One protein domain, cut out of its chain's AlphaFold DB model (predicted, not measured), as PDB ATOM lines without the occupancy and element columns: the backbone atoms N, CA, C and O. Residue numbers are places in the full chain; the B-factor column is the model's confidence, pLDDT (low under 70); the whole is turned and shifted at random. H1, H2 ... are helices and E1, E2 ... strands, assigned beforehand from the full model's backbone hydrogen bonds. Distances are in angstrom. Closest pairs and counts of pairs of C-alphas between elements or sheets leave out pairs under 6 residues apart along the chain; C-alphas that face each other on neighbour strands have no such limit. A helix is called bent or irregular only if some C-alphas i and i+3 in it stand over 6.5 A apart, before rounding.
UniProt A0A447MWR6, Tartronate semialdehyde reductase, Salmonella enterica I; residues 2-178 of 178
ATOM      1  N   VAL A   2      22.553 -23.188 -36.940       97.12
ATOM      2  CA  VAL A   2      23.161 -22.898 -35.640       97.12
ATOM      3  C   VAL A   2      24.364 -21.961 -35.829       97.12
ATOM      4  O   VAL A   2      24.815 -21.779 -36.962       97.12
ATOM      5  N   PRO A   3      24.840 -21.291 -34.768       94.25
ATOM      6  CA  PRO A   3      25.858 -20.247 -34.866       94.25
ATOM      7  C   PRO A   3      27.248 -20.711 -35.313       94.25
ATOM      8  O   PRO A   3      27.939 -19.934 -35.967       94.25
ATOM      9  N   ASP A   4      27.680 -21.922 -34.952       95.25
ATOM     10  CA  ASP A   4      29.086 -22.316 -35.067       95.25
ATOM     11  C   ASP A   4      29.298 -23.816 -35.337       95.25
ATOM     12  O   ASP A   4      28.364 -24.619 -35.385       95.25
ATOM     13  N   THR A   5      30.566 -24.174 -35.561       97.56
ATOM     14  CA  THR A   5      30.982 -25.544 -35.906       97.56
ATOM     15  C   THR A   5      30.722 -26.539 -34.763       97.56
ATOM     16  O   THR A   5      30.137 -27.585 -35.050       97.56
ATOM     17  N   PRO A   6      31.077 -26.246 -33.492       98.25
ATOM     18  CA  PRO A   6      30.755 -27.139 -32.376       98.25
ATOM     19  C   PRO A   6      29.258 -27.419 -32.224       98.25
ATOM     20  O   PRO A   6      28.870 -28.552 -31.957       98.25
ATOM     21  N   GLN A   7      28.397 -26.421 -32.437       98.38
ATOM     22  CA  GLN A   7      26.952 -26.624 -32.351       98.38
ATOM     23  C   GLN A   7      26.412 -27.483 -33.495       98.38
ATOM     24  O   GLN A   7      25.485 -28.260 -33.272       98.38
ATOM     25  N   VAL A   8      26.978 -27.389 -34.706       98.50
ATOM     26  CA  VAL A   8      26.632 -28.333 -35.783       98.50
ATOM     27  C   VAL A   8      27.038 -29.750 -35.380       98.50
ATOM     28  O   VAL A   8      26.242 -30.672 -35.541       98.50
ATOM     29  N   GLU A   9      28.229 -29.929 -34.809       98.44
ATOM     30  CA  GLU A   9      28.674 -31.240 -34.337       98.44
ATOM     31  C   GLU A   9      27.743 -31.816 -33.262       98.44
ATOM     32  O   GLU A   9      27.327 -32.970 -33.372       98.44
ATOM     33  N   GLU A  10      27.361 -31.009 -32.272       98.38
ATOM     34  CA  GLU A  10      26.453 -31.417 -31.197       98.38
ATOM     35  C   GLU A  10      25.064 -31.781 -31.739       98.38
ATOM     36  O   GLU A  10      24.516 -32.832 -31.408       98.38
ATOM     37  N   VAL A  11      24.506 -30.975 -32.646       98.38
ATOM     38  CA  VAL A  11      23.203 -31.269 -33.266       98.38
ATOM     39  C   VAL A  11      23.257 -32.544 -34.104       98.38
ATOM     40  O   VAL A  11      22.297 -33.313 -34.110       98.38
ATOM     41  N   LEU A  12      24.356 -32.799 -34.815       98.19
ATOM     42  CA  LEU A  12      24.481 -33.993 -35.646       98.19
ATOM     43  C   LEU A  12      24.761 -35.249 -34.818       98.19
ATOM     44  O   LEU A  12      24.146 -36.286 -35.069       98.19
ATOM     45  N   PHE A  13      25.669 -35.178 -33.845       98.19
ATOM     46  CA  PHE A  13      26.295 -36.356 -33.238       98.19
ATOM     47  C   PHE A  13      26.275 -36.386 -31.702       98.19
ATOM     48  O   PHE A  13      26.646 -37.418 -31.128       98.19
ATOM     49  N   GLY A  14      25.831 -35.306 -31.052       97.75
ATOM     50  CA  GLY A  14      25.694 -35.184 -29.600       97.75
ATOM     51  C   GLY A  14      24.724 -36.196 -28.996       97.75
ATOM     52  O   GLY A  14      24.116 -36.995 -29.712       97.75
ATOM     53  N   GLU A  15      24.564 -36.197 -27.670       96.44
ATOM     54  CA  GLU A  15      23.832 -37.248 -26.933       96.44
ATOM     55  C   GLU A  15      22.405 -37.483 -27.460       96.44
ATOM     56  O   GLU A  15      21.952 -38.626 -27.536       96.44
ATOM     57  N   HIS A  16      21.752 -36.415 -27.923       95.38
ATOM     58  CA  HIS A  16      20.424 -36.431 -28.542       95.38
ATOM     59  C   HIS A  16      20.433 -35.907 -29.991       95.38
ATOM     60  O   HIS A  16      19.434 -35.371 -30.472       95.38
ATOM     61  N   GLY A  17      21.566 -36.040 -30.686       96.25
ATOM     62  CA  GLY A  17      21.758 -35.540 -32.046       96.25
ATOM     63  C   GLY A  17      21.044 -36.353 -33.132       96.25
ATOM     64  O   GLY A  17      20.538 -37.455 -32.904       96.25
ATOM     65  N   CYS A  18      21.040 -35.830 -34.359       95.81
ATOM     66  CA  CYS A  18      20.380 -36.440 -35.517       95.81
ATOM     67  C   CYS A  18      20.822 -37.892 -35.770       95.81
ATOM     68  O   CYS A  18      19.997 -38.731 -36.124       95.81
ATOM     69  N   ALA A  19      22.100 -38.205 -35.548       95.38
ATOM     70  CA  ALA A  19      22.676 -39.535 -35.744       95.38
ATOM     71  C   ALA A  19      22.246 -40.575 -34.693       95.38
ATOM     72  O   ALA A  19      22.609 -41.745 -34.805       95.38
ATOM     73  N   LYS A  20      21.489 -40.188 -33.656       96.69
ATOM     74  CA  LYS A  20      20.959 -41.128 -32.649       96.69
ATOM     75  C   LYS A  20      19.728 -41.892 -33.127       96.69
ATOM     76  O   LYS A  20      19.315 -42.853 -32.485       96.69
ATOM     77  N   THR A  21      19.163 -41.495 -34.263       95.06
ATOM     78  CA  THR A  21      18.160 -42.267 -34.995       95.06
ATOM     79  C   THR A  21      18.700 -42.672 -36.363       95.06
ATOM     80  O   THR A  21      19.719 -42.157 -36.821       95.06
ATOM     81  N   SER A  22      18.024 -43.607 -37.031       95.06
ATOM     82  CA  SER A  22      18.433 -44.037 -38.367       95.06
ATOM     83  C   SER A  22      18.376 -42.866 -39.347       95.06
ATOM     84  O   SER A  22      17.329 -42.236 -39.523       95.06
ATOM     85  N   LEU A  23      19.505 -42.604 -40.007       97.12
ATOM     86  CA  LEU A  23      19.632 -41.593 -41.052       97.12
ATOM     87  C   LEU A  23      19.440 -42.161 -42.467       97.12
ATOM     88  O   LEU A  23      19.429 -41.396 -43.426       97.12
ATOM     89  N   GLN A  24      19.223 -43.470 -42.614       97.75
ATOM     90  CA  GLN A  24      19.140 -44.125 -43.919       97.75
ATOM     91  C   GLN A  24      18.126 -43.438 -44.851       97.75
ATOM     92  O   GLN A  24      16.947 -43.293 -44.519       97.75
ATOM     93  N   GLY A  25      18.597 -43.022 -46.030       96.31
ATOM     94  CA  GLY A  25      17.790 -42.368 -47.064       96.31
ATOM     95  C   GLY A  25      17.356 -40.934 -46.740       96.31
ATOM     96  O   GLY A  25      16.556 -40.363 -47.481       96.31
ATOM     97  N   LYS A  26      17.842 -40.341 -45.642       98.19
ATOM     98  CA  LYS A  26      17.579 -38.938 -45.298       98.19
ATOM     99  C   LYS A  26      18.589 -38.016 -45.973       98.19
ATOM    100  O   LYS A  26      19.638 -38.442 -46.438       98.19
ATOM    101  N   THR A  27      18.275 -36.726 -45.994       98.56
ATOM    102  CA  THR A  27      19.204 -35.680 -46.429       98.56
ATOM    103  C   THR A  27      19.325 -34.645 -45.330       98.56
ATOM    104  O   THR A  27      18.321 -34.072 -44.907       98.56
ATOM    105  N   ILE A  28      20.548 -34.416 -44.870       98.50
ATOM    106  CA  ILE A  28      20.877 -33.350 -43.933       98.50
ATOM    107  C   ILE A  28      21.345 -32.148 -44.744       98.50
ATOM    108  O   ILE A  28      22.247 -32.257 -45.572       98.50
ATOM    109  N   VAL A  29      20.717 -31.000 -44.506       98.69
ATOM    110  CA  VAL A  29      21.074 -29.735 -45.148       98.69
ATOM    111  C   VAL A  29      21.519 -28.769 -44.063       98.69
ATOM    112  O   VAL A  29      20.690 -28.219 -43.335       98.69
ATOM    113  N   ASP A  30      22.827 -28.572 -43.942       98.62
ATOM    114  CA  ASP A  30      23.378 -27.589 -43.019       98.62
ATOM    115  C   ASP A  30      23.566 -26.250 -43.728       98.62
ATOM    116  O   ASP A  30      24.423 -26.090 -44.593       98.62
ATOM    117  N   MET A  31      22.751 -25.269 -43.349       98.50
ATOM    118  CA  MET A  31      22.835 -23.907 -43.880       98.50
ATOM    119  C   MET A  31      23.653 -22.970 -42.975       98.50
ATOM    120  O   MET A  31      23.738 -21.772 -43.238       98.50
ATOM    121  N   SER A  32      24.242 -23.484 -41.891       97.94
ATOM    122  CA  SER A  32      25.104 -22.715 -40.983       97.94
ATOM    123  C   SER A  32      26.380 -22.258 -41.707       97.94
ATOM    124  O   SER A  32      26.730 -22.785 -42.758       97.94
ATOM    125  N   SER A  33      27.079 -21.244 -41.189       96.94
ATOM    126  CA  SER A  33      28.395 -20.837 -41.716       96.94
ATOM    127  C   SER A  33      29.483 -21.366 -40.786       96.94
ATOM    128  O   SER A  33      29.676 -20.817 -39.706       96.94
ATOM    129  N   ILE A  34      30.155 -22.445 -41.190       97.94
ATOM    130  CA  ILE A  34      31.070 -23.219 -40.337       97.94
ATOM    131  C   ILE A  34      32.384 -23.551 -41.060       97.94
ATOM    132  O   ILE A  34      32.588 -23.185 -42.217       97.94
ATOM    133  N   SER A  35      33.297 -24.247 -40.377       97.81
ATOM    134  CA  SER A  35      34.563 -24.696 -40.966       97.81
ATOM    135  C   SER A  35      34.337 -25.600 -42.195       97.81
ATOM    136  O   SER A  35      33.682 -26.642 -42.068       97.81
ATOM    137  N   PRO A  36      34.932 -25.291 -43.368       97.88
ATOM    138  CA  PRO A  36      34.891 -26.182 -44.531       97.88
ATOM    139  C   PRO A  36      35.551 -27.542 -44.272       97.88
ATOM    140  O   PRO A  36      35.150 -28.551 -44.849       97.88
ATOM    141  N   ILE A  37      36.563 -27.573 -43.399       98.12
ATOM    142  CA  ILE A  37      37.302 -28.794 -43.055       98.12
ATOM    143  C   ILE A  37      36.409 -29.728 -42.236       98.12
ATOM    144  O   ILE A  37      36.269 -30.899 -42.585       98.12
ATOM    145  N   GLU A  38      35.752 -29.204 -41.198       98.44
ATOM    146  CA  GLU A  38      34.849 -30.013 -40.372       98.44
ATOM    147  C   GLU A  38      33.598 -30.421 -41.150       98.44
ATOM    148  O   GLU A  38      33.160 -31.559 -41.046       98.44
ATOM    149  N   THR A  39      33.101 -29.561 -42.042       98.62
ATOM    150  CA  THR A  39      31.988 -29.895 -42.946       98.62
ATOM    151  C   THR A  39      32.268 -31.147 -43.775       98.62
ATOM    152  O   THR A  39      31.405 -32.017 -43.883       98.62
ATOM    153  N   LYS A  40      33.482 -31.287 -44.325       98.69
ATOM    154  CA  LYS A  40      33.882 -32.494 -45.070       98.69
ATOM    155  C   LYS A  40      33.842 -33.744 -44.188       98.69
ATOM    156  O   LYS A  40      33.369 -34.788 -44.630       98.69
ATOM    157  N   ARG A  41      34.282 -33.630 -42.931       98.69
ATOM    158  CA  ARG A  41      34.250 -34.729 -41.950       98.69
ATOM    159  C   ARG A  41      32.824 -35.092 -41.542       98.69
ATOM    160  O   ARG A  41      32.500 -36.273 -41.447       98.69
ATOM    161  N   PHE A  42      31.967 -34.098 -41.318       98.69
ATOM    162  CA  PHE A  42      30.561 -34.311 -40.979       98.69
ATOM    163  C   PHE A  42      29.821 -34.994 -42.124       98.69
ATOM    164  O   PHE A  42      29.155 -36.002 -41.893       98.69
ATOM    165  N   ALA A  43      30.010 -34.512 -43.355       98.69
ATOM    166  CA  ALA A  43      29.434 -35.122 -44.545       98.69
ATOM    167  C   ALA A  43      29.860 -36.586 -44.691       98.69
ATOM    168  O   ALA A  43      29.008 -37.450 -44.860       98.69
ATOM    169  N   GLN A  44      31.155 -36.889 -44.538       98.56
ATOM    170  CA  GLN A  44      31.643 -38.267 -44.586       98.56
ATOM    171  C   GLN A  44      30.941 -39.162 -43.551       98.56
ATOM    172  O   GLN A  44      30.399 -40.202 -43.917       98.56
ATOM    173  N   ARG A  45      30.897 -38.741 -42.280       98.31
ATOM    174  CA  ARG A  45      30.254 -39.505 -41.195       98.31
ATOM    175  C   ARG A  45      28.762 -39.732 -41.451       98.31
ATOM    176  O   ARG A  45      28.250 -40.807 -41.162       98.31
ATOM    177  N   VAL A  46      28.060 -38.733 -41.984       98.38
ATOM    178  CA  VAL A  46      26.631 -38.838 -42.331       98.38
ATOM    179  C   VAL A  46      26.417 -39.794 -43.509       98.38
ATOM    180  O   VAL A  46      25.511 -40.627 -43.460       98.38
ATOM    181  N   ASN A  47      27.288 -39.740 -44.518       97.62
ATOM    182  CA  ASN A  47      27.243 -40.628 -45.680       97.62
ATOM    183  C   ASN A  47      27.506 -42.093 -45.297       97.62
ATOM    184  O   ASN A  47      26.815 -42.990 -45.776       97.62
ATOM    185  N   GLU A  48      28.436 -42.346 -44.371       98.00
ATOM    186  CA  GLU A  48      28.688 -43.680 -43.801       98.00
ATOM    187  C   GLU A  48      27.461 -44.251 -43.059       98.00
ATOM    188  O   GLU A  48      27.312 -45.467 -42.954       98.00
ATOM    189  N   MET A  49      26.544 -43.392 -42.599       97.81
ATOM    190  CA  MET A  49      25.266 -43.773 -41.978       97.81
ATOM    191  C   MET A  49      24.111 -43.920 -42.988       97.81
ATOM    192  O   MET A  49      22.961 -44.121 -42.586       97.81
ATOM    193  N   GLY A  50      24.391 -43.809 -44.291       97.31
ATOM    194  CA  GLY A  50      23.410 -43.982 -45.364       97.31
ATOM    195  C   GLY A  50      22.496 -42.778 -45.609       97.31
ATOM    196  O   GLY A  50      21.448 -42.943 -46.241       97.31
ATOM    197  N   ALA A  51      22.853 -41.593 -45.105       98.38
ATOM    198  CA  ALA A  51      22.209 -40.321 -45.444       98.38
ATOM    199  C   ALA A  51      23.039 -39.528 -46.456       98.38
ATOM    200  O   ALA A  51      24.235 -39.731 -46.573       98.38
ATOM    201  N   ASP A  52      22.405 -38.569 -47.119       98.62
ATOM    202  CA  ASP A  52      23.095 -37.555 -47.909       98.62
ATOM    203  C   ASP A  52      23.354 -36.293 -47.074       98.62
ATOM    204  O   ASP A  52      22.545 -35.928 -46.212       98.62
ATOM    205  N   TYR A  53      24.430 -35.569 -47.383       98.81
ATOM    206  CA  TYR A  53      24.751 -34.282 -46.762       98.81
ATOM    207  C   TYR A  53      24.885 -33.175 -47.812       98.81
ATOM    208  O   TYR A  53      25.546 -33.363 -48.833       98.81
ATOM    209  N   LEU A  54      24.309 -32.003 -47.539       98.88
ATOM    210  CA  LEU A  54      24.554 -30.759 -48.270       98.88
ATOM    211  C   LEU A  54      24.979 -29.661 -47.291       98.88
ATOM    212  O   LEU A  54      24.253 -29.368 -46.341       98.88
ATOM    213  N   ASP A  55      26.106 -29.003 -47.554       98.81
ATOM    214  CA  ASP A  55      26.440 -27.726 -46.922       98.81
ATOM    215  C   ASP A  55      25.959 -26.580 -47.805       98.81
ATOM    216  O   ASP A  55      26.388 -26.445 -48.945       98.81
ATOM    217  N   ALA A  56      25.042 -25.765 -47.297       98.69
ATOM    218  CA  ALA A  56      24.350 -24.728 -48.053       98.69
ATOM    219  C   ALA A  56      24.350 -23.373 -47.318       98.69
ATOM    220  O   ALA A  56      23.275 -22.813 -47.068       98.69
ATOM    221  N   PRO A  57      25.522 -22.830 -46.922       98.44
ATOM    222  CA  PRO A  57      25.602 -21.529 -46.269       98.44
ATOM    223  C   PRO A  57      24.996 -20.412 -47.123       98.44
ATOM    224  O   PRO A  57      25.011 -20.442 -48.359       98.44
ATOM    225  N   VAL A  58      24.496 -19.379 -46.441       97.62
ATOM    226  CA  VAL A  58      23.707 -18.316 -47.076       97.62
ATOM    227  C   VAL A  58      24.302 -16.916 -46.941       97.62
ATOM    228  O   VAL A  58      25.130 -16.612 -46.079       97.62
ATOM    229  N   SER A  59      23.857 -16.016 -47.813       93.25
ATOM    230  CA  SER A  59      24.076 -14.571 -47.730       93.25
ATOM    231  C   SER A  59      22.781 -13.819 -48.039       93.25
ATOM    232  O   SER A  59      21.943 -14.319 -48.781       93.25
ATOM    233  N   GLY A  60      22.613 -12.616 -47.483       90.19
ATOM    234  CA  GLY A  60      21.395 -11.798 -47.638       90.19
ATOM    235  C   GLY A  60      20.837 -11.238 -46.325       90.19
ATOM    236  O   GLY A  60      20.034 -10.308 -46.347       90.19
ATOM    237  N   GLY A  61      21.318 -11.744 -45.184       90.56
ATOM    238  CA  GLY A  61      20.900 -11.288 -43.859       90.56
ATOM    239  C   GLY A  61      19.426 -11.578 -43.566       90.56
ATOM    240  O   GLY A  61      18.758 -12.310 -44.295       90.56
ATOM    241  N   GLU A  62      18.917 -10.980 -42.493       93.12
ATOM    242  CA  GLU A  62      17.542 -11.219 -42.039       93.12
ATOM    243  C   GLU A  62      16.485 -10.801 -43.074       93.12
ATOM    244  O   GLU A  62      15.513 -11.522 -43.286       93.12
ATOM    245  N   ILE A  63      16.690  -9.666 -43.755       93.00
ATOM    246  CA  ILE A  63      15.770  -9.195 -44.804       93.00
ATOM    247  C   ILE A  63      15.704 -10.215 -45.940       93.00
ATOM    248  O   ILE A  63      14.613 -10.631 -46.319       93.00
ATOM    249  N   GLY A  64      16.862 -10.674 -46.430       93.81
ATOM    250  CA  GLY A  64      16.908 -11.672 -47.494       93.81
ATOM    251  C   GLY A  64      16.223 -12.981 -47.106       93.81
ATOM    252  O   GLY A  64      15.547 -13.582 -47.933       93.81
ATOM    253  N   ALA A  65      16.336 -13.393 -45.840       93.81
ATOM    254  CA  ALA A  65      15.650 -14.577 -45.329       93.81
ATOM    255  C   ALA A  65      14.125 -14.397 -45.282       93.81
ATOM    256  O   ALA A  65      13.394 -15.284 -45.713       93.81
ATOM    257  N   ARG A  66      13.636 -13.248 -44.794       94.81
ATOM    258  CA  ARG A  66      12.193 -12.946 -44.727       94.81
ATOM    259  C   ARG A  66      11.554 -12.837 -46.111       94.81
ATOM    260  O   ARG A  66      10.404 -13.223 -46.279       94.81
ATOM    261  N   GLU A  67      12.286 -12.298 -47.080       96.94
ATOM    262  CA  GLU A  67      11.796 -12.057 -48.441       96.94
ATOM    263  C   GLU A  67      12.024 -13.240 -49.397       96.94
ATOM    264  O   GLU A  67      11.624 -13.158 -50.556       96.94
ATOM    265  N   GLY A  68      12.677 -14.320 -48.954       96.50
ATOM    266  CA  GLY A  68      13.005 -15.457 -49.824       96.50
ATOM    267  C   GLY A  68      14.029 -15.110 -50.913       96.50
ATOM    268  O   GLY A  68      13.986 -15.631 -52.023       96.50
ATOM    269  N   THR A  69      14.940 -14.175 -50.634       97.25
ATOM    270  CA  THR A  69      15.925 -13.661 -51.603       97.25
ATOM    271  C   THR A  69      17.369 -13.985 -51.236       97.25
ATOM    272  O   THR A  69      18.299 -13.389 -51.785       97.25
ATOM    273  N   LEU A  70      17.586 -14.957 -50.344       96.88
ATOM    274  CA  LEU A  70      18.923 -15.417 -49.980       96.88
ATOM    275  C   LEU A  70      19.733 -15.870 -51.204       96.88
ATOM    276  O   LEU A  70      19.220 -16.459 -52.161       96.88
ATOM    277  N   SER A  71      21.036 -15.623 -51.143       97.44
ATOM    278  CA  SER A  71      22.013 -16.326 -51.966       97.44
ATOM    279  C   SER A  71      22.464 -17.574 -51.217       97.44
ATOM    280  O   SER A  71      22.895 -17.456 -50.070       97.44
ATOM    281  N   ILE A  72      22.379 -18.740 -51.851       98.50
ATOM    282  CA  ILE A  72      22.651 -20.053 -51.258       98.50
ATOM    283  C   ILE A  72      23.779 -20.721 -52.051       98.50
ATOM    284  O   ILE A  72      23.656 -20.946 -53.256       98.50
ATOM    285  N   MET A  73      24.889 -21.008 -51.373       98.50
ATOM    286  CA  MET A  73      26.094 -21.605 -51.957       98.50
ATOM    287  C   MET A  73      26.159 -23.058 -51.502       98.50
ATOM    288  O   MET A  73      26.402 -23.295 -50.326       98.50
ATOM    289  N   VAL A  74      25.908 -24.017 -52.390       98.81
ATOM    290  CA  VAL A  74      25.730 -25.424 -52.005       98.81
ATOM    291  C   VAL A  74      26.953 -26.263 -52.361       98.81
ATOM    292  O   VAL A  74      27.469 -26.162 -53.470       98.81
ATOM    293  N   GLY A  75      27.396 -27.110 -51.436       98.81
ATOM    294  CA  GLY A  75      28.342 -28.198 -51.651       98.81
ATOM    295  C   GLY A  75      27.667 -29.559 -51.457       98.81
ATOM    296  O   GLY A  75      26.915 -29.755 -50.500       98.81
ATOM    297  N   GLY A  76      27.924 -30.499 -52.367       98.56
ATOM    298  CA  GLY A  76      27.444 -31.881 -52.291       98.56
ATOM    299  C   GLY A  76      27.190 -32.515 -53.660       98.56
ATOM    300  O   GLY A  76      27.629 -32.010 -54.689       98.56
ATOM    301  N   GLU A  77      26.498 -33.653 -53.690       98.50
ATOM    302  CA  GLU A  77      26.209 -34.348 -54.950       98.50
ATOM    303  C   GLU A  77      25.085 -33.658 -55.743       98.50
ATOM    304  O   GLU A  77      24.040 -33.303 -55.191       98.50
ATOM    305  N   GLN A  78      25.257 -33.553 -57.068       98.56
ATOM    306  CA  GLN A  78      24.277 -32.959 -57.990       98.56
ATOM    307  C   GLN A  78      22.867 -33.541 -57.818       98.56
ATOM    308  O   GLN A  78      21.904 -32.791 -57.711       98.56
ATOM    309  N   LYS A  79      22.732 -34.869 -57.722       98.38
ATOM    310  CA  LYS A  79      21.417 -35.522 -57.591       98.38
ATOM    311  C   LYS A  79      20.688 -35.128 -56.305       98.38
ATOM    312  O   LYS A  79      19.465 -34.998 -56.297       98.38
ATOM    313  N   VAL A  80      21.432 -34.958 -55.213       98.56
ATOM    314  CA  VAL A  80      20.890 -34.544 -53.913       98.56
ATOM    315  C   VAL A  80      20.504 -33.069 -53.971       98.56
ATOM    316  O   VAL A  80      19.412 -32.706 -53.534       98.56
ATOM    317  N   PHE A  81      21.358 -32.237 -54.571       98.75
ATOM    318  CA  PHE A  81      21.060 -30.833 -54.826       98.75
ATOM    319  C   PHE A  81      19.776 -30.666 -55.642       98.75
ATOM    320  O   PHE A  81      18.886 -29.949 -55.197       98.75
ATOM    321  N   ASP A  82      19.628 -31.372 -56.765       98.62
ATOM    322  CA  ASP A  82      18.445 -31.286 -57.630       98.62
ATOM    323  C   ASP A  82      17.161 -31.674 -56.883       98.62
ATOM    324  O   ASP A  82      16.114 -31.050 -57.059       98.62
ATOM    325  N   ARG A  83      17.246 -32.668 -55.988       98.44
ATOM    326  CA  ARG A  83      16.124 -33.102 -55.146       98.44
ATOM    327  C   ARG A  83      15.717 -32.051 -54.110       98.44
ATOM    328  O   ARG A  83      14.530 -31.903 -53.835       98.44
ATOM    329  N   VAL A  84      16.681 -31.337 -53.526       98.44
ATOM    330  CA  VAL A  84      16.442 -30.298 -52.503       98.44
ATOM    331  C   VAL A  84      16.175 -28.923 -53.132       98.44
ATOM    332  O   VAL A  84      15.578 -28.057 -52.494       98.44
ATOM    333  N   LYS A  85      16.544 -28.717 -54.401       98.44
ATOM    334  CA  LYS A  85      16.438 -27.443 -55.122       98.44
ATOM    335  C   LYS A  85      15.066 -26.760 -55.023       98.44
ATOM    336  O   LYS A  85      15.068 -25.558 -54.754       98.44
ATOM    337  N   PRO A  86      13.916 -27.461 -55.119       98.44
ATOM    338  CA  PRO A  86      12.611 -26.825 -54.941       98.44
ATOM    339  C   PRO A  86      12.416 -26.183 -53.558       98.44
ATOM    340  O   PRO A  86      11.695 -25.199 -53.438       98.44
ATOM    341  N   LEU A  87      13.067 -26.709 -52.513       98.38
ATOM    342  CA  LEU A  87      13.047 -26.113 -51.174       98.38
ATOM    343  C   LEU A  87      13.946 -24.876 -51.108       98.38
ATOM    344  O   LEU A  87      13.566 -23.870 -50.512       98.38
ATOM    345  N   PHE A  88      15.114 -24.922 -51.755       98.44
ATOM    346  CA  PHE A  88      15.987 -23.753 -51.856       98.44
ATOM    347  C   PHE A  88      15.324 -22.598 -52.614       98.44
ATOM    348  O   PHE A  88      15.506 -21.454 -52.211       98.44
ATOM    349  N   ASP A  89      14.511 -22.883 -53.635       98.31
ATOM    350  CA  ASP A  89      13.779 -21.873 -54.420       98.31
ATOM    351  C   ASP A  89      12.732 -21.088 -53.614       98.31
ATOM    352  O   ASP A  89      12.340 -19.995 -54.012       98.31
ATOM    353  N   ILE A  90      12.302 -21.610 -52.462       98.19
ATOM    354  CA  ILE A  90      11.420 -20.890 -51.530       98.19
ATOM    355  C   ILE A  90      12.228 -19.907 -50.669       98.19
ATOM    356  O   ILE A  90      11.734 -18.851 -50.279       98.19
ATOM    357  N   LEU A  91      13.472 -20.264 -50.346       97.44
ATOM    358  CA  LEU A  91      14.322 -19.535 -49.401       97.44
ATOM    359  C   LEU A  91      15.200 -18.481 -50.081       97.44
ATOM    360  O   LEU A  91      15.630 -17.520 -49.435       97.44
ATOM    361  N   GLY A  92      15.526 -18.684 -51.355       96.81
ATOM    362  CA  GLY A  92      16.562 -17.930 -52.034       96.81
ATOM    363  C   GLY A  92      16.281 -17.645 -53.498       96.81
ATOM    364  O   GLY A  92      15.443 -18.261 -54.145       96.81
ATOM    365  N   LYS A  93      17.058 -16.700 -54.029       96.00
ATOM    366  CA  LYS A  93      16.993 -16.274 -55.431       96.00
ATOM    367  C   LYS A  93      18.228 -16.672 -56.234       96.00
ATOM    368  O   LYS A  93      18.117 -16.957 -57.421       96.00
ATOM    369  N   ASN A  94      19.405 -16.676 -55.606       95.00
ATOM    370  CA  ASN A  94      20.660 -17.071 -56.251       95.00
ATOM    371  C   ASN A  94      21.158 -18.359 -55.605       95.00
ATOM    372  O   ASN A  94      21.762 -18.313 -54.537       95.00
ATOM    373  N   ILE A  95      20.873 -19.498 -56.227       98.31
ATOM    374  CA  ILE A  95      21.166 -20.819 -55.668       98.31
ATOM    375  C   ILE A  95      22.131 -21.525 -56.608       98.31
ATOM    376  O   ILE A  95      21.781 -21.793 -57.757       98.31
ATOM    377  N   THR A  96      23.324 -21.839 -56.113       97.88
ATOM    378  CA  THR A  96      24.400 -22.394 -56.938       97.88
ATOM    379  C   THR A  96      24.995 -23.616 -56.260       97.88
ATOM    380  O   THR A  96      25.471 -23.510 -55.132       97.88
ATOM    381  N   LEU A  97      25.015 -24.756 -56.956       98.69
ATOM    382  CA  LEU A  97      25.881 -25.874 -56.588       98.69
ATOM    383  C   LEU A  97      27.313 -25.525 -57.003       98.69
ATOM    384  O   LEU A  97      27.589 -25.317 -58.182       98.69
ATOM    385  N   VAL A  98      28.201 -25.405 -56.025       97.88
ATOM    386  CA  VAL A  98      29.576 -24.935 -56.214       97.88
ATOM    387  C   VAL A  98      30.550 -26.093 -56.425       97.88
ATOM    388  O   VAL A  98      31.556 -25.931 -57.111       97.88
ATOM    389  N   GLY A  99      30.257 -27.257 -55.853       98.38
ATOM    390  CA  GLY A  99      31.144 -28.412 -55.896       98.38
ATOM    391  C   GLY A  99      30.691 -29.506 -54.940       98.38
ATOM    392  O   GLY A  99      29.502 -29.619 -54.639       98.38
ATOM    393  N   GLY A 100      31.644 -30.301 -54.459       98.56
ATOM    394  CA  GLY A 100      31.392 -31.368 -53.493       98.56
ATOM    395  C   GLY A 100      31.171 -30.837 -52.074       98.56
ATOM    396  O   GLY A 100      31.145 -29.630 -51.830       98.56
ATOM    397  N   ASN A 101      31.016 -31.747 -51.109       98.62
ATOM    398  CA  ASN A 101      30.833 -31.346 -49.715       98.62
ATOM    399  C   ASN A 101      32.004 -30.489 -49.210       98.62
ATOM    400  O   ASN A 101      33.172 -30.803 -49.443       98.62
ATOM    401  N   GLY A 102      31.680 -29.409 -48.502       98.31
ATOM    402  CA  GLY A 102      32.597 -28.389 -47.997       98.31
ATOM    403  C   GLY A 102      32.913 -27.266 -48.989       98.31
ATOM    404  O   GLY A 102      33.446 -26.228 -48.580       98.31
ATOM    405  N   ASP A 103      32.595 -27.421 -50.276       98.56
ATOM    406  CA  ASP A 103      32.856 -26.376 -51.270       98.56
ATOM    407  C   ASP A 103      31.848 -25.218 -51.158       98.56
ATOM    408  O   ASP A 103      32.199 -24.076 -51.460       98.56
ATOM    409  N   GLY A 104      30.644 -25.463 -50.622       98.38
ATOM    410  CA  GLY A 104      29.682 -24.416 -50.267       98.38
ATOM    411  C   GLY A 104      30.231 -23.507 -49.166       98.38
ATOM    412  O   GLY A 104      30.285 -22.284 -49.331       98.38
ATOM    413  N   GLN A 105      30.753 -24.094 -48.083       98.31
ATOM    414  CA  GLN A 105      31.457 -23.343 -47.028       98.31
ATOM    415  C   GLN A 105      32.703 -22.628 -47.554       98.31
ATOM    416  O   GLN A 105      32.929 -21.464 -47.232       98.31
ATOM    417  N   THR A 106      33.495 -23.279 -48.409       98.31
ATOM    418  CA  THR A 106      34.687 -22.659 -49.014       98.31
ATOM    419  C   THR A 106      34.311 -21.434 -49.854       98.31
ATOM    420  O   THR A 106      34.921 -20.370 -49.718       98.31
ATOM    421  N   CYS A 107      33.257 -21.546 -50.666       97.88
ATOM    422  CA  CYS A 107      32.695 -20.430 -51.422       97.88
ATOM    423  C   CYS A 107      32.244 -19.298 -50.499       97.88
ATOM    424  O   CYS A 107      32.547 -18.125 -50.744       97.88
ATOM    425  N   LYS A 108      31.568 -19.641 -49.398       96.56
ATOM    426  CA  LYS A 108      31.117 -18.661 -48.413       96.56
ATOM    427  C   LYS A 108      32.284 -17.937 -47.746       96.56
ATOM    428  O   LYS A 108      32.226 -16.716 -47.606       96.56
ATOM    429  N   VAL A 109      33.353 -18.642 -47.384       96.81
ATOM    430  CA  VAL A 109      34.574 -18.028 -46.839       96.81
ATOM    431  C   VAL A 109      35.176 -17.048 -47.849       96.81
ATOM    432  O   VAL A 109      35.431 -15.897 -47.495       96.81
ATOM    433  N   ALA A 110      35.313 -17.442 -49.120       95.94
ATOM    434  CA  ALA A 110      35.790 -16.547 -50.175       95.94
ATOM    435  C   ALA A 110      34.894 -15.301 -50.334       95.94
ATOM    436  O   ALA A 110      35.392 -14.176 -50.427       95.94
ATOM    437  N   ASN A 111      33.568 -15.476 -50.285       92.19
ATOM    438  CA  ASN A 111      32.612 -14.372 -50.308       92.19
ATOM    439  C   ASN A 111      32.834 -13.395 -49.140       92.19
ATOM    440  O   ASN A 111      32.858 -12.184 -49.351       92.19
ATOM    441  N   GLN A 112      33.044 -13.905 -47.924       91.19
ATOM    442  CA  GLN A 112      33.255 -13.068 -46.743       91.19
ATOM    443  C   GLN A 112      34.608 -12.339 -46.755       91.19
ATOM    444  O   GLN A 112      34.664 -11.199 -46.294       91.19
ATOM    445  N   ILE A 113      35.662 -12.933 -47.330       95.56
ATOM    446  CA  ILE A 113      36.954 -12.255 -47.540       95.56
ATOM    447  C   ILE A 113      36.769 -11.028 -48.443       95.56
ATOM    448  O   ILE A 113      37.188  -9.928 -48.086       95.56
ATOM    449  N   ILE A 114      36.084 -11.191 -49.581       94.62
ATOM    450  CA  ILE A 114      35.822 -10.093 -50.525       94.62
ATOM    451  C   ILE A 114      34.992  -8.987 -49.862       94.62
ATOM    452  O   ILE A 114      35.298  -7.804 -50.007       94.62
ATOM    453  N   VAL A 115      33.951  -9.357 -49.110       91.69
ATOM    454  CA  VAL A 115      33.118  -8.389 -48.381       91.69
ATOM    455  C   VAL A 115      33.952  -7.592 -47.377       91.69
ATOM    456  O   VAL A 115      33.835  -6.369 -47.340       91.69
ATOM    457  N   ALA A 116      34.803  -8.256 -46.591       92.50
ATOM    458  CA  ALA A 116      35.641  -7.593 -45.597       92.50
ATOM    459  C   ALA A 116      36.628  -6.604 -46.241       92.50
ATOM    460  O   ALA A 116      36.695  -5.451 -45.816       92.50
ATOM    461  N   LEU A 117      37.327  -7.022 -47.301       95.12
ATOM    462  CA  LEU A 117      38.287  -6.168 -48.011       95.12
ATOM    463  C   LEU A 117      37.614  -4.967 -48.686       95.12
ATOM    464  O   LEU A 117      38.141  -3.861 -48.640       95.12
ATOM    465  N   ASN A 118      36.420  -5.143 -49.255       92.69
ATOM    466  CA  ASN A 118      35.677  -4.026 -49.841       92.69
ATOM    467  C   ASN A 118      35.258  -2.987 -48.791       92.69
ATOM    468  O   ASN A 118      35.292  -1.787 -49.063       92.69
ATOM    469  N   ILE A 119      34.855  -3.432 -47.597       93.38
ATOM    470  CA  ILE A 119      34.509  -2.529 -46.488       93.38
ATOM    471  C   ILE A 119      35.737  -1.733 -46.052       93.38
ATOM    472  O   ILE A 119      35.634  -0.525 -45.831       93.38
ATOM    473  N   GLU A 120      36.883  -2.397 -45.941       94.25
ATOM    474  CA  GLU A 120      38.151  -1.788 -45.552       94.25
ATOM    475  C   GLU A 120      38.585  -0.727 -46.574       94.25
ATOM    476  O   GLU A 120      38.690   0.447 -46.218       94.25
ATOM    477  N   ALA A 121      38.643  -1.088 -47.859       93.81
ATOM    478  CA  ALA A 121      39.065  -0.185 -48.926       93.81
ATOM    479  C   ALA A 121      38.174   1.064 -49.034       93.81
ATOM    480  O   ALA A 121      38.658   2.188 -49.197       93.81
ATOM    481  N   VAL A 122      36.850   0.897 -48.912       93.94
ATOM    482  CA  VAL A 122      35.909   2.029 -48.901       93.94
ATOM    483  C   VAL A 122      36.131   2.907 -47.671       93.94
ATOM    484  O   VAL A 122      36.097   4.135 -47.776       93.94
ATOM    485  N   SER A 123      36.360   2.293 -46.511       92.19
ATOM    486  CA  SER A 123      36.599   3.015 -45.261       92.19
ATOM    487  C   SER A 123      37.873   3.858 -45.348       92.19
ATOM    488  O   SER A 123      37.838   5.047 -45.021       92.19
ATOM    489  N   GLU A 124      38.972   3.301 -45.866       93.12
ATOM    490  CA  GLU A 124      40.218   4.042 -46.087       93.12
ATOM    491  C   GLU A 124      40.034   5.202 -47.069       93.12
ATOM    492  O   GLU A 124      40.450   6.329 -46.782       93.12
ATOM    493  N   ALA A 125      39.344   4.971 -48.192       91.06
ATOM    494  CA  ALA A 125      39.076   6.008 -49.186       91.06
ATOM    495  C   ALA A 125      38.270   7.184 -48.602       91.06
ATOM    496  O   ALA A 125      38.590   8.352 -48.852       91.06
ATOM    497  N   LEU A 126      37.249   6.900 -47.785       89.81
ATOM    498  CA  LEU A 126      36.434   7.926 -47.125       89.81
ATOM    499  C   LEU A 126      37.236   8.712 -46.075       89.81
ATOM    500  O   LEU A 126      37.158   9.946 -46.021       89.81
ATOM    501  N   VAL A 127      38.056   8.030 -45.270       91.88
ATOM    502  CA  VAL A 127      38.934   8.684 -44.286       91.88
ATOM    503  C   VAL A 127      39.981   9.556 -44.983       91.88
ATOM    504  O   VAL A 127      40.197  10.702 -44.583       91.88
ATOM    505  N   PHE A 128      40.596   9.064 -46.058       87.94
ATOM    506  CA  PHE A 128      41.544   9.834 -46.859       87.94
ATOM    507  C   PHE A 128      40.892  11.086 -47.466       87.94
ATOM    508  O   PHE A 128      41.425  12.196 -47.336       87.94
ATOM    509  N   ALA A 129      39.710  10.940 -48.074       85.94
ATOM    510  CA  ALA A 129      38.977  12.049 -48.678       85.94
ATOM    511  C   ALA A 129      38.565  13.110 -47.640       85.94
ATOM    512  O   ALA A 129      38.715  14.311 -47.887       85.94
ATOM    513  N   SER A 130      38.085  12.694 -46.463       84.56
ATOM    514  CA  SER A 130      37.680  13.615 -45.390       84.56
ATOM    515  C   SER A 130      38.862  14.410 -44.817       84.56
ATOM    516  O   SER A 130      38.757  15.627 -44.632       84.56
ATOM    517  N   LYS A 131      40.022  13.769 -44.609       79.12
ATOM    518  CA  LYS A 131      41.245  14.441 -44.134       79.12
ATOM    519  C   LYS A 131      41.827  15.394 -45.179       79.12
ATOM    520  O   LYS A 131      42.218  16.512 -44.835       79.12
ATOM    521  N   SER A 132      41.824  15.002 -46.451       77.19
ATOM    522  CA  SER A 132      42.309  15.842 -47.558       77.19
ATOM    523  C   SER A 132      41.455  17.102 -47.753       77.19
ATOM    524  O   SER A 132      41.980  18.185 -48.024       77.19
ATOM    525  N   ARG A 133      40.138  17.003 -47.516       59.91
ATOM    526  CA  ARG A 133      39.218  18.154 -47.511       59.91
ATOM    527  C   ARG A 133      39.512  19.153 -46.390       59.91
ATOM    528  O   ARG A 133      39.415  20.353 -46.622       59.91
ATOM    529  N   ARG A 134      39.914  18.702 -45.193       57.66
ATOM    530  CA  ARG A 134      40.256  19.620 -44.085       57.66
ATOM    531  C   ARG A 134      41.542  20.417 -44.329       57.66
ATOM    532  O   ARG A 134      41.649  21.520 -43.810       57.66
ATOM    533  N   ARG A 135      42.498  19.896 -45.110       56.38
ATOM    534  CA  ARG A 135      43.769  20.594 -45.407       56.38
ATOM    535  C   ARG A 135      43.668  21.656 -46.499       56.38
ATOM    536  O   ARG A 135      44.488  22.562 -46.511       56.38
ATOM    537  N   SER A 136      42.718  21.537 -47.422       54.69
ATOM    538  CA  SER A 136      42.681  22.367 -48.633       54.69
ATOM    539  C   SER A 136      41.780  23.603 -48.527       54.69
ATOM    540  O   SER A 136      41.797  24.432 -49.428       54.69
ATOM    541  N   GLY A 137      40.973  23.754 -47.465       52.34
ATOM    542  CA  GLY A 137      40.027  24.877 -47.307       52.34
ATOM    543  C   GLY A 137      38.907  24.931 -48.365       52.34
ATOM    544  O   GLY A 137      37.957  25.698 -48.231       52.34
ATOM    545  N   THR A 138      38.979  24.096 -49.402       51.81
ATOM    546  CA  THR A 138      38.062  24.055 -50.539       51.81
ATOM    547  C   THR A 138      36.902  23.088 -50.320       51.81
ATOM    548  O   THR A 138      37.079  21.895 -50.055       51.81
ATOM    549  N   ARG A 139      35.682  23.593 -50.521       48.72
ATOM    550  CA  ARG A 139      34.437  22.817 -50.556       48.72
ATOM    551  C   ARG A 139      34.312  22.125 -51.925       48.72
ATOM    552  O   ARG A 139      33.700  22.657 -52.841       48.72
ATOM    553  N   ALA A 140      34.915  20.947 -52.090       50.25
ATOM    554  CA  ALA A 140      34.690  20.129 -53.289       50.25
ATOM    555  C   ALA A 140      33.246  19.568 -53.303       50.25
ATOM    556  O   ALA A 140      32.712  19.281 -52.222       50.25
ATOM    557  N   PRO A 141      32.612  19.368 -54.477       44.28
ATOM    558  CA  PRO A 141      31.264  18.800 -54.572       44.28
ATOM    559  C   PRO A 141      31.188  17.461 -53.826       44.28
ATOM    560  O   PRO A 141      32.169  16.715 -53.757       44.28
ATOM    561  N   GLY A 142      30.063  17.210 -53.154       49.38
ATOM    562  CA  GLY A 142      29.888  16.047 -52.285       49.38
ATOM    563  C   GLY A 142      30.161  14.753 -53.046       49.38
ATOM    564  O   GLY A 142      29.582  14.529 -54.107       49.38
ATOM    565  N   VAL A 143      31.039  13.901 -52.509       49.66
ATOM    566  CA  VAL A 143      31.161  12.520 -52.984       49.66
ATOM    567  C   VAL A 143      29.872  11.829 -52.562       49.66
ATOM    568  O   VAL A 143      29.763  11.317 -51.454       49.66
ATOM    569  N   ASN A 144      28.857  11.881 -53.419       42.94
ATOM    570  CA  ASN A 144      27.585  11.209 -53.191       42.94
ATOM    571  C   ASN A 144      27.723   9.735 -53.601       42.94
ATOM    572  O   ASN A 144      27.014   9.230 -54.467       42.94
ATOM    573  N   GLY A 145      28.718   9.058 -53.027       40.06
ATOM    574  CA  GLY A 145      28.894   7.624 -53.171       40.06
ATOM    575  C   GLY A 145      27.969   6.936 -52.182       40.06
ATOM    576  O   GLY A 145      28.343   6.745 -51.027       40.06
ATOM    577  N   ARG A 146      26.757   6.561 -52.605       35.62
ATOM    578  CA  ARG A 146      25.974   5.566 -51.857       35.62
ATOM    579  C   ARG A 146      26.697   4.227 -51.965       35.62
ATOM    580  O   ARG A 146      26.377   3.413 -52.824       35.62
ATOM    581  N   VAL A 147      27.654   3.983 -51.077       38.81
ATOM    582  CA  VAL A 147      28.088   2.615 -50.810       38.81
ATOM    583  C   VAL A 147      27.008   1.996 -49.940       38.81
ATOM    584  O   VAL A 147      26.863   2.311 -48.760       38.81
ATOM    585  N   ARG A 148      26.179   1.154 -50.555       36.75
ATOM    586  CA  ARG A 148      25.193   0.354 -49.835       36.75
ATOM    587  C   ARG A 148      25.955  -0.802 -49.184       36.75
ATOM    588  O   ARG A 148      26.134  -1.846 -49.801       36.75
ATOM    589  N   LEU A 149      26.460  -0.587 -47.968       38.25
ATOM    590  CA  LEU A 149      26.953  -1.685 -47.137       38.25
ATOM    591  C   LEU A 149      25.761  -2.599 -46.833       38.25
ATOM    592  O   LEU A 149      24.875  -2.238 -46.059       38.25
ATOM    593  N   PHE A 150      25.731  -3.779 -47.442       36.03
ATOM    594  CA  PHE A 150      24.840  -4.846 -47.005       36.03
ATOM    595  C   PHE A 150      25.456  -5.491 -45.765       36.03
ATOM    596  O   PHE A 150      26.218  -6.451 -45.844       36.03
ATOM    597  N   THR A 151      25.167  -4.916 -44.600       37.44
ATOM    598  CA  THR A 151      25.390  -5.593 -43.322       37.44
ATOM    599  C   THR A 151      24.295  -6.644 -43.122       37.44
ATOM    600  O   THR A 151      23.171  -6.496 -43.604       37.44
ATOM    601  N   HIS A 152      24.611  -7.722 -42.399       37.72
ATOM    602  CA  HIS A 152      23.711  -8.857 -42.139       37.72
ATOM    603  C   HIS A 152      22.383  -8.484 -41.436       37.72
ATOM    604  O   HIS A 152      21.500  -9.328 -41.320       37.72
ATOM    605  N   SER A 153      22.219  -7.230 -40.997       32.00
ATOM    606  CA  SER A 153      21.037  -6.717 -40.297       32.00
ATOM    607  C   SER A 153      20.114  -5.844 -41.152       32.00
ATOM    608  O   SER A 153      19.180  -5.256 -40.616       32.00
ATOM    609  N   GLY A 154      20.366  -5.685 -42.457       31.59
ATOM    610  CA  GLY A 154      19.470  -4.908 -43.324       31.59
ATOM    611  C   GLY A 154      19.349  -3.415 -42.971       31.59
ATOM    612  O   GLY A 154      18.550  -2.696 -43.567       31.59
ATOM    613  N   SER A 155      20.153  -2.923 -42.025       31.19
ATOM    614  CA  SER A 155      20.123  -1.532 -41.591       31.19
ATOM    615  C   SER A 155      21.128  -0.707 -42.394       31.19
ATOM    616  O   SER A 155      22.344  -0.826 -42.237       31.19
ATOM    617  N   SER A 156      20.619   0.163 -43.268       32.16
ATOM    618  CA  SER A 156      21.415   1.242 -43.847       32.16
ATOM    619  C   SER A 156      21.685   2.284 -42.759       32.16
ATOM    620  O   SER A 156      20.782   3.035 -42.394       32.16
ATOM    621  N   ARG A 157      22.907   2.339 -42.227       35.22
ATOM    622  CA  ARG A 157      23.363   3.462 -41.390       35.22
ATOM    623  C   ARG A 157      24.251   4.388 -42.214       35.22
ATOM    624  O   ARG A 157      24.928   3.931 -43.136       35.22
ATOM    625  N   ARG A 158      24.219   5.691 -41.917       32.72
ATOM    626  CA  ARG A 158      25.136   6.655 -42.542       32.72
ATOM    627  C   ARG A 158      26.559   6.314 -42.104       32.72
ATOM    628  O   ARG A 158      26.764   5.900 -40.968       32.72
ATOM    629  N   ALA A 159      27.529   6.510 -42.994       37.84
ATOM    630  CA  ALA A 159      28.943   6.290 -42.683       37.84
ATOM    631  C   ALA A 159      29.429   7.135 -41.484       37.84
ATOM    632  O   ALA A 159      30.343   6.719 -40.783       37.84
ATOM    633  N   ASP A 160      28.767   8.265 -41.211       37.94
ATOM    634  CA  ASP A 160      29.079   9.162 -40.090       37.94
ATOM    635  C   ASP A 160      28.585   8.651 -38.716       37.94
ATOM    636  O   ASP A 160      28.998   9.185 -37.691       37.94
ATOM    637  N   ASP A 161      27.732   7.617 -38.671       40.28
ATOM    638  CA  ASP A 161      27.097   7.117 -37.434       40.28
ATOM    639  C   ASP A 161      27.821   5.909 -36.800       40.28
ATOM    640  O   ASP A 161      27.303   5.309 -35.852       40.28
ATOM    641  N   GLN A 162      28.987   5.490 -37.308       43.75
ATOM    642  CA  GLN A 162      29.726   4.361 -36.727       43.75
ATOM    643  C   GLN A 162      30.969   4.815 -35.951       43.75
ATOM    644  O   GLN A 162      31.911   5.333 -36.558       43.75
ATOM    645  N   PRO A 163      31.028   4.585 -34.622       41.38
ATOM    646  CA  PRO A 163      32.277   4.682 -33.896       41.38
ATOM    647  C   PRO A 163      33.153   3.499 -34.321       41.38
ATOM    648  O   PRO A 163      32.830   2.347 -34.059       41.38
ATOM    649  N   ASP A 164      34.229   3.832 -35.025       50.84
ATOM    650  CA  ASP A 164      35.393   3.000 -35.325       50.84
ATOM    651  C   ASP A 164      35.114   1.572 -35.846       50.84
ATOM    652  O   ASP A 164      34.933   0.607 -35.102       50.84
ATOM    653  N   VAL A 165      35.195   1.413 -37.170       46.00
ATOM    654  CA  VAL A 165      35.149   0.111 -37.860       46.00
ATOM    655  C   VAL A 165      36.206  -0.865 -37.310       46.00
ATOM    656  O   VAL A 165      35.959  -2.071 -37.283       46.00
ATOM    657  N   ARG A 166      37.349  -0.384 -36.783       40.75
ATOM    658  CA  ARG A 166      38.332  -1.255 -36.113       40.75
ATOM    659  C   ARG A 166      37.800  -1.825 -34.807       40.75
ATOM    660  O   ARG A 166      38.017  -3.007 -34.558       40.75
ATOM    661  N   ALA A 167      37.080  -1.038 -34.011       42.00
ATOM    662  CA  ALA A 167      36.455  -1.517 -32.779       42.00
ATOM    663  C   ALA A 167      35.389  -2.583 -33.078       42.00
ATOM    664  O   ALA A 167      35.260  -3.556 -32.340       42.00
ATOM    665  N   TRP A 168      34.679  -2.456 -34.204       48.47
ATOM    666  CA  TRP A 168      33.732  -3.476 -34.660       48.47
ATOM    667  C   TRP A 168      34.420  -4.808 -35.013       48.47
ATOM    668  O   TRP A 168      33.979  -5.860 -34.549       48.47
ATOM    669  N   PHE A 169      35.528  -4.782 -35.767       41.34
ATOM    670  CA  PHE A 169      36.306  -5.994 -36.072       41.34
ATOM    671  C   PHE A 169      36.974  -6.597 -34.824       41.34
ATOM    672  O   PHE A 169      36.964  -7.816 -34.649       41.34
ATOM    673  N   GLN A 170      37.509  -5.762 -33.929       39.03
ATOM    674  CA  GLN A 170      38.141  -6.206 -32.682       39.03
ATOM    675  C   GLN A 170      37.140  -6.845 -31.714       39.03
ATOM    676  O   GLN A 170      37.464  -7.869 -31.117       39.03
ATOM    677  N   ASN A 171      35.923  -6.300 -31.609       37.31
ATOM    678  CA  ASN A 171      34.867  -6.850 -30.755       37.31
ATOM    679  C   ASN A 171      34.305  -8.183 -31.265       37.31
ATOM    680  O   ASN A 171      33.808  -8.979 -30.474       37.31
ATOM    681  N   ARG A 172      34.390  -8.450 -32.573       43.41
ATOM    682  CA  ARG A 172      33.975  -9.741 -33.138       43.41
ATOM    683  C   ARG A 172      35.040 -10.824 -32.944       43.41
ATOM    684  O   ARG A 172      34.715 -11.951 -32.595       43.41
ATOM    685  N   ALA A 173      36.313 -10.452 -33.073       37.81
ATOM    686  CA  ALA A 173      37.444 -11.338 -32.793       37.81
ATOM    687  C   ALA A 173      37.601 -11.686 -31.296       37.81
ATOM    688  O   ALA A 173      38.305 -12.636 -30.951       37.81
ATOM    689  N   SER A 174      36.990 -10.917 -30.387       35.12
ATOM    690  CA  SER A 174      36.946 -11.227 -28.951       35.12
ATOM    691  C   SER A 174      35.734 -12.068 -28.540       35.12
ATOM    692  O   SER A 174      35.852 -12.807 -27.571       35.12
ATOM    693  N   SER A 175      34.621 -12.031 -29.283       34.22
ATOM    694  CA  SER A 175      33.461 -12.918 -29.063       34.22
ATOM    695  C   SER A 175      33.648 -14.351 -29.587       34.22
ATOM    696  O   SER A 175      32.779 -15.187 -29.380       34.22
ATOM    697  N   GLU A 176      34.762 -14.623 -30.274       35.00
ATOM    698  CA  GLU A 176      35.121 -15.931 -30.853       35.00
ATOM    699  C   GLU A 176      36.286 -16.618 -30.110       35.00
ATOM    700  O   GLU A 176      36.858 -17.587 -30.607       35.00
ATOM    701  N   ARG A 177      36.669 -16.129 -28.921       26.86
ATOM    702  CA  ARG A 177      37.617 -16.845 -28.050       26.86
ATOM    703  C   ARG A 177      36.848 -17.704 -27.037       26.86
ATOM    704  O   ARG A 177      35.823 -17.227 -26.556       26.86
ATOM    705  N   PRO A 178      37.324 -18.933 -26.760       38.03
ATOM    706  CA  PRO A 178      36.652 -19.892 -25.882       38.03
ATOM    707  C   PRO A 178      36.467 -19.376 -24.453       38.03
ATOM    708  O   PRO A 178      37.307 -18.561 -24.001       38.03
TER     709      PRO A 178
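This is residues 2 to 178 of the 178 residues of the protein "Tartronate semialdehyde reductase" of Salmonella enterica I (UniProt A0A447MWR6). The picture is a mixed head of strands and helices with one very long helix, H5, running out of it as an arm; beyond H5 the chain turns back through a long unnamed stretch to the last helix, H6. In the head, the two-stranded sheet of E1 and E2 lies between H2 and H4, and that of E3 and E4 lies between H4 and the first turns of H5. The printed part has 177 residues, with six named helices and four named strands in the order H1 E1 H2 E2 H3 E3 H4 E4 H5 H6; both sheets are parallel and the class is mixed. The whole is loose, with a radius of gyration of the C-alphas of 20.6 A, and only just elongated, spanning 72 by 37 by 25 A.

Find C-alpha 5 at (30.982, -25.544, -35.906), where H1 begins and runs to residue 13. E1 is residues 27 to 30, H2 residues 36 to 48 over 18.6 A, E2 residues 52 to 55, H3 residues 61 to 66 and E3 residues 70 to 75 over 16.0 A. H4, residues 78 to 91, spans 18.8 A and is irregular, with C-alphas 83 and 86 7.2 A apart. E4, residues 92 to 99, spans 18.4 A. From C-alpha 103 at (32.856, -26.376, -51.270), H5 runs 49.8 A to residue 136. H6, residues 165 to 174, ends with C-alpha 174 at (36.946, -11.227, -28.951).

Look first at E1 and E2, parallel at 16 degrees, with N 28 and O 52 2.8 A apart, within hydrogen-bond range. E1, H2 and E2 form a strand-helix-strand unit, two parallel neighbour strands with a helix between, and its crossover is right-handed; E3, H4 and E4 form another, also right-handed. E3 and E4 are parallel at 18 degrees, with N 72 and O 94 2.8 A apart, within hydrogen-bond range. The closest C-alphas of H2 and E2 are those of Ala 43 and Tyr 53, 5.2 A apart. H1 and H2 are close but not clearly touching, Thr 5 to Glu 38 being their closest C-alphas at 7.4 A. H2 and H5 touch only at their ends, closest at the C-alphas of Pro 36 and Gln 105, 5.1 A apart, at a shallow tilt of 17 degrees, opposite ways. The closest C-alphas of E3 and H5 are those of Gly 75 and Gly 104, 4.2 A apart. H3 and H4 are close but not clearly touching, about perpendicular at 79 degrees; their closest C-alphas, those of Ala 65 and Leu 91, are 6.6 A apart. H5 and H6 are near each other, with 5 pairs of C-alphas within 10 A. Every O i to N i+4 pair is within hydrogen-bond range in H1, H2, H3, H5 and H6, and 6 of 10 are in H4.

The C-alphas of Ser 22 and Gly 137, the two farthest apart, are 72.8 A apart. Residues 130 to 142, of which 130 to 136 belong to H5, stand free, as do residues 170 to 175, of which 170 to 174 belong to H6. The printed part has no cut; the links from H1 to E1 and from H5 to H6 are long. The mean pLDDT of the printed part is 82.1, and residues 133 to 178 are under 70.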